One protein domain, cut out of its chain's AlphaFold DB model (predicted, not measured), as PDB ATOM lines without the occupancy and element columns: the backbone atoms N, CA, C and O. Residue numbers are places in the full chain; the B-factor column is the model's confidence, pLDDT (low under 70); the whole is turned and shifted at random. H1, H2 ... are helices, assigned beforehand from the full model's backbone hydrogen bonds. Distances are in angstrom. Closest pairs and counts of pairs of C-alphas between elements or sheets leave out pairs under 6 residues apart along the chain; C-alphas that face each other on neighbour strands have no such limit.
ATOM      1  N   VAL A 112     260.216  -1.766  39.832       49.88
ATOM      2  CA  VAL A 112     260.093  -1.509  41.275       49.88
ATOM      3  C   VAL A 112     260.340  -0.029  41.516       49.88
ATOM      4  O   VAL A 112     261.478   0.433  41.516       49.88
ATOM      5  N   SER A 113     259.260   0.730  41.706       55.09
ATOM      6  CA  SER A 113     259.312   2.179  41.925       55.09
ATOM      7  C   SER A 113     260.133   2.582  43.158       55.09
ATOM      8  O   SER A 113     260.558   3.728  43.230       55.09
ATOM      9  N   ASN A 114     260.429   1.650  44.075       62.94
ATOM     10  CA  ASN A 114     261.228   1.890  45.275       62.94
ATOM     11  C   ASN A 114     262.346   0.845  45.449       62.94
ATOM     12  O   ASN A 114     262.181  -0.186  46.099       62.94
ATOM     13  N   ARG A 115     263.531   1.145  44.899       66.31
ATOM     14  CA  ARG A 115     264.765   0.352  45.089       66.31
ATOM     15  C   ARG A 115     265.174   0.236  46.565       66.31
ATOM     16  O   ARG A 115     265.758  -0.772  46.949       66.31
ATOM     17  N   LEU A 116     264.904   1.270  47.364       68.00
ATOM     18  CA  LEU A 116     265.216   1.300  48.797       68.00
ATOM     19  C   LEU A 116     264.357   0.301  49.575       68.00
ATOM     20  O   LEU A 116     264.914  -0.536  50.272       68.00
ATOM     21  N   ASP A 117     263.042   0.314  49.372       67.38
ATOM     22  CA  ASP A 117     262.128  -0.624  50.038       67.38
ATOM     23  C   ASP A 117     262.477  -2.079  49.696       67.38
ATOM     24  O   ASP A 117     262.515  -2.936  50.569       67.38
ATOM     25  N   TYR A 118     262.859  -2.346  48.442       73.75
ATOM     26  CA  TYR A 118     263.329  -3.671  48.039       73.75
ATOM     27  C   TYR A 118     264.607  -4.108  48.771       73.75
ATOM     28  O   TYR A 118     264.753  -5.274  49.145       73.75
ATOM     29  N   LYS A 119     265.560  -3.184  48.958       78.56
ATOM     30  CA  LYS A 119     266.793  -3.457  49.704       78.56
ATOM     31  C   LYS A 119     266.457  -3.866  51.140       78.56
ATOM     32  O   LYS A 119     266.994  -4.860  51.624       78.56
ATOM     33  N   GLU A 120     265.553  -3.133  51.783       75.06
ATOM     34  CA  GLU A 120     265.087  -3.426  53.140       75.06
ATOM     35  C   GLU A 120     264.349  -4.773  53.214       75.06
ATOM     36  O   GLU A 120     264.670  -5.603  54.064       75.06
ATOM     37  N   ASP A 121     263.448  -5.063  52.271       74.94
ATOM     38  CA  ASP A 121     262.728  -6.342  52.208       74.94
ATOM     39  C   ASP A 121     263.680  -7.539  52.045       74.94
ATOM     40  O   ASP A 121     263.494  -8.600  52.662       74.94
ATOM     41  N   LEU A 122     264.733  -7.381  51.234       81.88
ATOM     42  CA  LEU A 122     265.730  -8.431  51.055       81.88
ATOM     43  C   LEU A 122     266.609  -8.596  52.301       81.88
ATOM     44  O   LEU A 122     266.898  -9.729  52.684       81.88
ATOM     45  N   LEU A 123     266.987  -7.500  52.965       82.12
ATOM     46  CA  LEU A 123     267.711  -7.527  54.240       82.12
ATOM     47  C   LEU A 123     266.915  -8.253  55.326       82.12
ATOM     48  O   LEU A 123     267.449  -9.153  55.973       82.12
ATOM     49  N   ILE A 124     265.628  -7.928  55.469       80.69
ATOM     50  CA  ILE A 124     264.718  -8.595  56.407       80.69
ATOM     51  C   ILE A 124     264.620 -10.088  56.079       80.69
ATOM     52  O   ILE A 124     264.693 -10.928  56.978       80.69
ATOM     53  N   SER A 125     264.514 -10.441  54.795       82.06
ATOM     54  CA  SER A 125     264.463 -11.841  54.358       82.06
ATOM     55  C   SER A 125     265.744 -12.601  54.720       82.06
ATOM     56  O   SER A 125     265.667 -13.689  55.290       82.06
ATOM     57  N   ILE A 126     266.917 -12.017  54.464       83.50
ATOM     58  CA  ILE A 126     268.227 -12.592  54.813       83.50
ATOM     59  C   ILE A 126     268.364 -12.750  56.336       83.50
ATOM     60  O   ILE A 126     268.771 -13.811  56.814       83.50
ATOM     61  N   GLN A 127     267.962 -11.734  57.105       81.75
ATOM     62  CA  GLN A 127     268.006 -11.762  58.567       81.75
ATOM     63  C   GLN A 127     267.043 -12.800  59.158       81.75
ATOM     64  O   GLN A 127     267.388 -13.475  60.123       81.75
ATOM     65  N   SER A 128     265.864 -12.990  58.553       80.50
ATOM     66  CA  SER A 128     264.876 -13.986  58.998       80.50
ATOM     67  C   SER A 128     265.365 -15.432  58.867       80.50
ATOM     68  O   SER A 128     264.914 -16.306  59.604       80.50
ATOM     69  N   ILE A 129     266.309 -15.675  57.955       83.56
ATOM     70  CA  ILE A 129     266.963 -16.973  57.755       83.56
ATOM     71  C   ILE A 129     268.139 -17.150  58.739       83.56
ATOM     72  O   ILE A 129     268.682 -18.244  58.867       83.56
ATOM     73  N   GLY A 130     268.542 -16.089  59.453       84.25
ATOM     74  CA  GLY A 130     269.745 -16.093  60.288       84.25
ATOM     75  C   GLY A 130     271.015 -16.240  59.453       84.25
ATOM     76  O   GLY A 130     271.955 -16.914  59.866       84.25
ATOM     77  N   TYR A 131     271.019 -15.690  58.235       81.81
ATOM     78  CA  TYR A 131     272.149 -15.843  57.331       81.81
ATOM     79  C   TYR A 131     273.380 -15.084  57.831       81.81
ATOM     80  O   TYR A 131     273.372 -13.858  57.926       81.81
ATOM     81  N   GLU A 132     274.463 -15.824  58.045       80.25
ATOM     82  CA  GLU A 132     275.783 -15.282  58.355       80.25
ATOM     83  C   GLU A 132     276.691 -15.286  57.109       80.25
ATOM     84  O   GLU A 132     276.642 -16.217  56.295       80.25
ATOM     85  N   PRO A 133     277.561 -14.278  56.913       74.62
ATOM     86  CA  PRO A 133     278.461 -14.239  55.765       74.62
ATOM     87  C   PRO A 133     279.366 -15.478  55.663       74.62
ATOM     88  O   PRO A 133     280.280 -15.668  56.458       74.62
ATOM     89  N   GLY A 134     279.181 -16.272  54.604       75.25
ATOM     90  CA  GLY A 134     279.930 -17.519  54.378       75.25
ATOM     91  C   GLY A 134     279.158 -18.782  54.772       75.25
ATOM     92  O   GLY A 134     279.641 -19.886  54.531       75.25
ATOM     93  N   MET A 135     277.950 -18.627  55.315       79.19
ATOM     94  CA  MET A 135     277.013 -19.723  55.515       79.19
ATOM     95  C   MET A 135     276.461 -20.204  54.168       79.19
ATOM     96  O   MET A 135     276.159 -19.409  53.279       79.19
ATOM     97  N   ARG A 136     276.296 -21.519  54.011       80.44
ATOM     98  CA  ARG A 136     275.496 -22.075  52.914       80.44
ATOM     99  C   ARG A 136     274.032 -22.061  53.323       80.44
ATOM    100  O   ARG A 136     273.695 -22.503  54.416       80.44
ATOM    101  N   LEU A 137     273.174 -21.555  52.448       80.00
ATOM    102  CA  LEU A 137     271.740 -21.554  52.690       80.00
ATOM    103  C   LEU A 137     271.182 -22.977  52.589       80.00
ATOM    104  O   LEU A 137     271.624 -23.777  51.764       80.00
ATOM    105  N   ALA A 138     270.186 -23.285  53.418       84.94
ATOM    106  CA  ALA A 138     269.412 -24.504  53.239       84.94
ATOM    107  C   ALA A 138     268.617 -24.417  51.920       84.94
ATOM    108  O   ALA A 138     268.157 -23.329  51.564       84.94
ATOM    109  N   PRO A 139     268.371 -25.538  51.216       82.25
ATOM    110  CA  PRO A 139     267.694 -25.518  49.914       82.25
ATOM    111  C   PRO A 139     266.334 -24.803  49.921       82.25
ATOM    112  O   PRO A 139     265.964 -24.133  48.961       82.25
ATOM    113  N   LEU A 140     265.583 -24.913  51.021       83.00
ATOM    114  CA  LEU A 140     264.294 -24.238  51.166       83.00
ATOM    115  C   LEU A 140     264.449 -22.715  51.265       83.00
ATOM    116  O   LEU A 140     263.654 -21.972  50.689       83.00
ATOM    117  N   ASP A 141     265.467 -22.250  51.979       81.69
ATOM    118  CA  ASP A 141     265.718 -20.826  52.176       81.69
ATOM    119  C   ASP A 141     266.366 -20.196  50.941       81.69
ATOM    120  O   ASP A 141     266.056 -19.052  50.608       81.69
ATOM    121  N   GLU A 142     267.142 -20.971  50.173       79.75
ATOM    122  CA  GLU A 142     267.547 -20.581  48.821       79.75
ATOM    123  C   GLU A 142     266.340 -20.322  47.922       79.75
ATOM    124  O   GLU A 142     266.292 -19.297  47.251       79.75
ATOM    125  N   ILE A 143     265.351 -21.221  47.911       80.81
ATOM    126  CA  ILE A 143     264.157 -21.069  47.069       80.81
ATOM    127  C   ILE A 143     263.339 -19.847  47.497       80.81
ATOM    128  O   ILE A 143     262.879 -19.093  46.639       80.81
ATOM    129  N   LYS A 144     263.173 -19.617  48.807       80.44
ATOM    130  CA  LYS A 144     262.470 -18.431  49.320       80.44
ATOM    131  C   LYS A 144     263.172 -17.140  48.907       80.44
ATOM    132  O   LYS A 144     262.521 -16.240  48.377       80.44
ATOM    133  N   LEU A 145     264.488 -17.067  49.108       79.81
ATOM    134  CA  LEU A 145     265.266 -15.870  48.806       79.81
ATOM    135  C   LEU A 145     265.377 -15.647  47.288       79.81
ATOM    136  O   LEU A 145     265.173 -14.533  46.816       79.81
ATOM    137  N   ALA A 146     265.568 -16.708  46.500       77.00
ATOM    138  CA  ALA A 146     265.516 -16.641  45.042       77.00
ATOM    139  C   ALA A 146     264.130 -16.212  44.540       77.00
ATOM    140  O   ALA A 146     264.036 -15.446  43.590       77.00
ATOM    141  N   GLY A 147     263.050 -16.657  45.189       74.12
ATOM    142  CA  GLY A 147     261.688 -16.222  44.887       74.12
ATOM    143  C   GLY A 147     261.458 -14.736  45.170       74.12
ATOM    144  O   GLY A 147     260.808 -14.067  44.368       74.12
ATOM    145  N   ALA A 148     262.017 -14.211  46.265       72.94
ATOM    146  CA  ALA A 148     261.991 -12.780  46.571       72.94
ATOM    147  C   ALA A 148     262.746 -11.965  45.506       72.94
ATOM    148  O   ALA A 148     262.216 -10.980  45.006       72.94
ATOM    149  N   ILE A 149     263.919 -12.447  45.087       71.81
ATOM    150  CA  ILE A 149     264.778 -11.810  44.080       71.81
ATOM    151  C   ILE A 149     264.177 -11.871  42.661       71.81
ATOM    152  O   ILE A 149     264.198 -10.895  41.911       71.81
ATOM    153  N   CYS A 150     263.626 -13.021  42.264       65.44
ATOM    154  CA  CYS A 150     263.067 -13.238  40.926       65.44
ATOM    155  C   CYS A 150     261.793 -12.432  40.664       65.44
ATOM    156  O   CYS A 150     261.468 -12.175  39.507       65.44
ATOM    157  N   ARG A 151     261.051 -12.043  41.708       62.03
ATOM    158  CA  ARG A 151     259.823 -11.248  41.556       62.03
ATOM    159  C   ARG A 151     260.090  -9.811  41.100       62.03
ATOM    160  O   ARG A 151     259.137  -9.115  40.769       62.03
ATOM    161  N   THR A 152     261.349  -9.374  41.076       55.34
ATOM    162  CA  THR A 152     261.680  -7.944  41.061       55.34
ATOM    163  C   THR A 152     262.801  -7.529  40.108       55.34
ATOM    164  O   THR A 152     262.994  -6.325  39.949       55.34
ATOM    165  N   THR A 153     263.562  -8.443  39.477       57.06
ATOM    166  CA  THR A 153     264.812  -8.013  38.807       57.06
ATOM    167  C   THR A 153     265.325  -8.846  37.615       57.06
ATOM    168  O   THR A 153     265.005 -10.018  37.427       57.06
ATOM    169  N   THR A 154     266.150  -8.169  36.804       59.47
ATOM    170  CA  THR A 154     266.838  -8.557  35.554       59.47
ATOM    171  C   THR A 154     268.102  -9.423  35.781       59.47
ATOM    172  O   THR A 154     268.345  -9.902  36.881       59.47
ATOM    173  N   SER A 155     268.906  -9.665  34.729       57.62
ATOM    174  CA  SER A 155     270.180 -10.429  34.678       57.62
ATOM    175  C   SER A 155     270.988 -10.552  35.988       57.62
ATOM    176  O   SER A 155     271.391 -11.656  36.357       57.62
ATOM    177  N   ASP A 156     271.202  -9.450  36.708       58.34
ATOM    178  CA  ASP A 156     272.089  -9.395  37.879       58.34
ATOM    179  C   ASP A 156     271.529 -10.141  39.101       58.34
ATOM    180  O   ASP A 156     272.277 -10.773  39.850       58.34
ATOM    181  N   ALA A 157     270.202 -10.210  39.236       62.72
ATOM    182  CA  ALA A 157     269.531 -11.067  40.216       62.72
ATOM    183  C   ALA A 157     269.849 -12.557  39.997       62.72
ATOM    184  O   ALA A 157     269.988 -13.329  40.947       62.72
ATOM    185  N   ARG A 158     270.040 -12.964  38.739       62.81
ATOM    186  CA  ARG A 158     270.433 -14.334  38.381       62.81
ATOM    187  C   ARG A 158     271.850 -14.647  38.872       62.81
ATOM    188  O   ARG A 158     272.119 -15.766  39.307       62.81
ATOM    189  N   THR A 159     272.732 -13.648  38.855       64.38
ATOM    190  CA  THR A 159     274.085 -13.731  39.421       64.38
ATOM    191  C   THR A 159     274.047 -13.855  40.945       64.38
ATOM    192  O   THR A 159     274.789 -14.671  41.492       64.38
ATOM    193  N   LEU A 160     273.135 -13.140  41.620       67.94
ATOM    194  CA  LEU A 160     272.909 -13.268  43.065       67.94
ATOM    195  C   LEU A 160     272.430 -14.683  43.443       67.94
ATOM    196  O   LEU A 160     273.027 -15.319  44.309       67.94
ATOM    197  N   ILE A 161     271.444 -15.228  42.720       65.38
ATOM    198  CA  ILE A 161     270.934 -16.601  42.914       65.38
ATOM    199  C   ILE A 161     272.019 -17.655  42.658       65.38
ATOM    200  O   ILE A 161     272.125 -18.644  43.384       65.38
ATOM    201  N   ARG A 162     272.864 -17.455  41.640       65.00
ATOM    202  CA  ARG A 162     274.010 -18.341  41.392       65.00
ATOM    203  C   ARG A 162     275.027 -18.277  42.536       65.00
ATOM    204  O   ARG A 162     275.561 -19.315  42.918       65.00
ATOM    205  N   GLY A 163     275.260 -17.088  43.092       64.94
ATOM    206  CA  GLY A 163     276.134 -16.895  44.246       64.94
ATOM    207  C   GLY A 163     275.628 -17.597  45.511       64.94
ATOM    208  O   GLY A 163     276.437 -18.154  46.258       64.94
ATOM    209  N   MET A 164     274.303 -17.648  45.701       68.06
ATOM    210  CA  MET A 164     273.656 -18.411  46.778       68.06
ATOM    211  C   MET A 164     273.989 -19.904  46.682       68.06
ATOM    212  O   MET A 164     274.576 -20.450  47.615       68.06
ATOM    213  N   LYS A 165     273.757 -20.514  45.508       63.41
ATOM    214  CA  LYS A 165     274.028 -21.943  45.249       63.41
ATOM    215  C   LYS A 165     275.477 -22.366  45.482       63.41
ATOM    216  O   LYS A 165     275.751 -23.533  45.749       63.41
ATOM    217  N   GLN A 166     276.418 -21.439  45.333       64.75
ATOM    218  CA  GLN A 166     277.849 -21.708  45.491       64.75
ATOM    219  C   GLN A 166     278.356 -21.427  46.919       64.75
ATOM    220  O   GLN A 166     279.508 -21.734  47.225       64.75
ATOM    221  N   GLY A 167     277.522 -20.868  47.809       58.50
ATOM    222  CA  GLY A 167     277.933 -20.444  49.154       58.50
ATOM    223  C   GLY A 167     278.872 -19.233  49.159       58.50
ATOM    224  O   GLY A 167     279.525 -18.946  50.161       58.50
ATOM    225  N   THR A 168     278.981 -18.519  48.036       56.03
ATOM    226  CA  THR A 168     279.741 -17.265  47.979       56.03
ATOM    227  C   THR A 168     279.011 -16.179  48.766       56.03
ATOM    228  O   THR A 168     277.787 -16.128  48.742       56.03
ATOM    229  N   LYS A 169     279.759 -15.316  49.474       62.94
ATOM    230  CA  LYS A 169     279.240 -14.285  50.395       62.94
ATOM    231  C   LYS A 169     278.158 -13.416  49.734       62.94
ATOM    232  O   LYS A 169     278.476 -12.382  49.149       62.94
ATOM    233  N   ILE A 170     276.894 -13.812  49.903       66.44
ATOM    234  CA  ILE A 170     275.692 -13.149  49.367       66.44
ATOM    235  C   ILE A 170     275.717 -11.654  49.686       66.44
ATOM    236  O   ILE A 170     275.422 -10.836  48.823       66.44
ATOM    237  N   MET A 171     276.185 -11.296  50.883       65.06
ATOM    238  CA  MET A 171     276.279  -9.912  51.340       65.06
ATOM    239  C   MET A 171     277.198  -9.030  50.495       65.06
ATOM    240  O   MET A 171     276.848  -7.892  50.210       65.06
ATOM    241  N   LYS A 172     278.318  -9.568  49.994       66.94
ATOM    242  CA  LYS A 172     279.202  -8.814  49.094       66.94
ATOM    243  C   LYS A 172     278.534  -8.525  47.751       66.94
ATOM    244  O   LYS A 172     278.704  -7.441  47.205       66.94
ATOM    245  N   LEU A 173     277.785  -9.491  47.206       64.44
ATOM    246  CA  LEU A 173     277.032  -9.273  45.968       64.44
ATOM    247  C   LEU A 173     275.856  -8.321  46.190       64.44
ATOM    248  O   LEU A 173     275.582  -7.488  45.332       64.44
ATOM    249  N   PHE A 174     275.181  -8.430  47.331       65.69
ATOM    250  CA  PHE A 174     274.097  -7.536  47.702       65.69
ATOM    251  C   PHE A 174     274.574  -6.080  47.798       65.69
ATOM    252  O   PHE A 174     273.998  -5.221  47.138       65.69
ATOM    253  N   GLU A 175     275.674  -5.820  48.511       65.88
ATOM    254  CA  GLU A 175     276.304  -4.493  48.600       65.88
ATOM    255  C   GLU A 175     276.737  -3.947  47.233       65.88
ATOM    256  O   GLU A 175     276.582  -2.761  46.964       65.88
ATOM    257  N   ALA A 176     277.247  -4.803  46.342       66.75
ATOM    258  CA  ALA A 176     277.619  -4.393  44.989       66.75
ATOM    259  C   ALA A 176     276.406  -4.079  44.090       66.75
ATOM    260  O   ALA A 176     276.536  -3.321  43.129       66.75
ATOM    261  N   THR A 177     275.240  -4.669  44.379       63.88
ATOM    262  CA  THR A 177     274.007  -4.519  43.582       63.88
ATOM    263  C   THR A 177     273.138  -3.345  44.064       63.88
ATOM    264  O   THR A 177     272.445  -2.713  43.257       63.88
ATOM    265  N   PHE A 178     273.163  -3.035  45.367       57.09
ATOM    266  CA  PHE A 178     272.283  -2.060  46.031       57.09
ATOM    267  C   PHE A 178     273.020  -0.889  46.674       57.09
ATOM    268  O   PHE A 178     272.985   0.197  46.047       57.09
TER     269      PHE A 178
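AT A GLANCE: This is residues 112 to 178 of the 178 residues of an uncharacterized protein of Erysiphe pulchra (UniProt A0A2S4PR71). Four helices stand side by side in a small up-and-down bundle, each running opposite to the one before it. Seen end-on they make a four-cornered ring in chain order, nearly closed, with H1 and H4 near each other but not touching; the link of residues 129 to 138, between H1 and H2, swings across one end of the bundle. The printed part has 67 residues with four named helices, H1, H2, H3 and H4 in that order, and no named strand; its class is all helix. It is compact, with a radius of gyration of the C-alphas of 10.9 A, and its C-alphas span 31 by 23 by 20 A.

HOW THE PARTS SIT: H1, residues 115 to 128, touches H2, residues 139 to 150, at a shallow tilt of 6 degrees, opposite ways. Their closest C-alphas are those of Ser 125 and Leu 145, 6.9 A apart; H1 touches H2 with residues 122 to 126 alone, and H2 touches H1 with residues 145 to 149 alone. H2 touches H3, residues 155 to 165, at a shallow tilt of 9 degrees, opposite ways, with the closest C-alphas those of Ala 146 and Ile 161, 5.8 A apart. H3 touches H4, residues 170 to 177, at a shallow tilt of 12 degrees, opposite ways, with the closest C-alphas those of Met 164 and Ile 170, 6.2 A apart. Each of these three pairs is a helical hairpin, and the packing is mostly aligned. H1 and H4 are near each other, with 8 pairs of C-alphas within 10 A. H1 is apart from H3, and H2 is apart from H4. In H1, H2, H3 and H4 every O i to N i+4 pair is within hydrogen-bond range.

IN THESE COORDINATES: H1 begins at C-alpha 115, (264.765, 0.352, 45.089), and is 20.0 A from first to last C-alpha. H2 is 15.9 A long, and its first C-alpha, of Pro 139, is at (267.694, -25.518, 49.914). H3 is 16.1 A long, from Ser 155 to Lys 165. H4 is 10.5 A long and ends at C-alpha 177, (274.007, -4.519, 43.582).

THE WHOLE: The two C-alphas farthest apart are those of Ser 113 and Met 135, 31.3 A. The printed part has no cut, and it ends at Phe 178, the chain's last residue. The links from H2 to H3 and from H3 to H4 are tight, the link from H1 to H2 is short, and no link is long. The mean pLDDT of the printed part is 70.7; residues 112 to 117 and 150 to 178 are under 70.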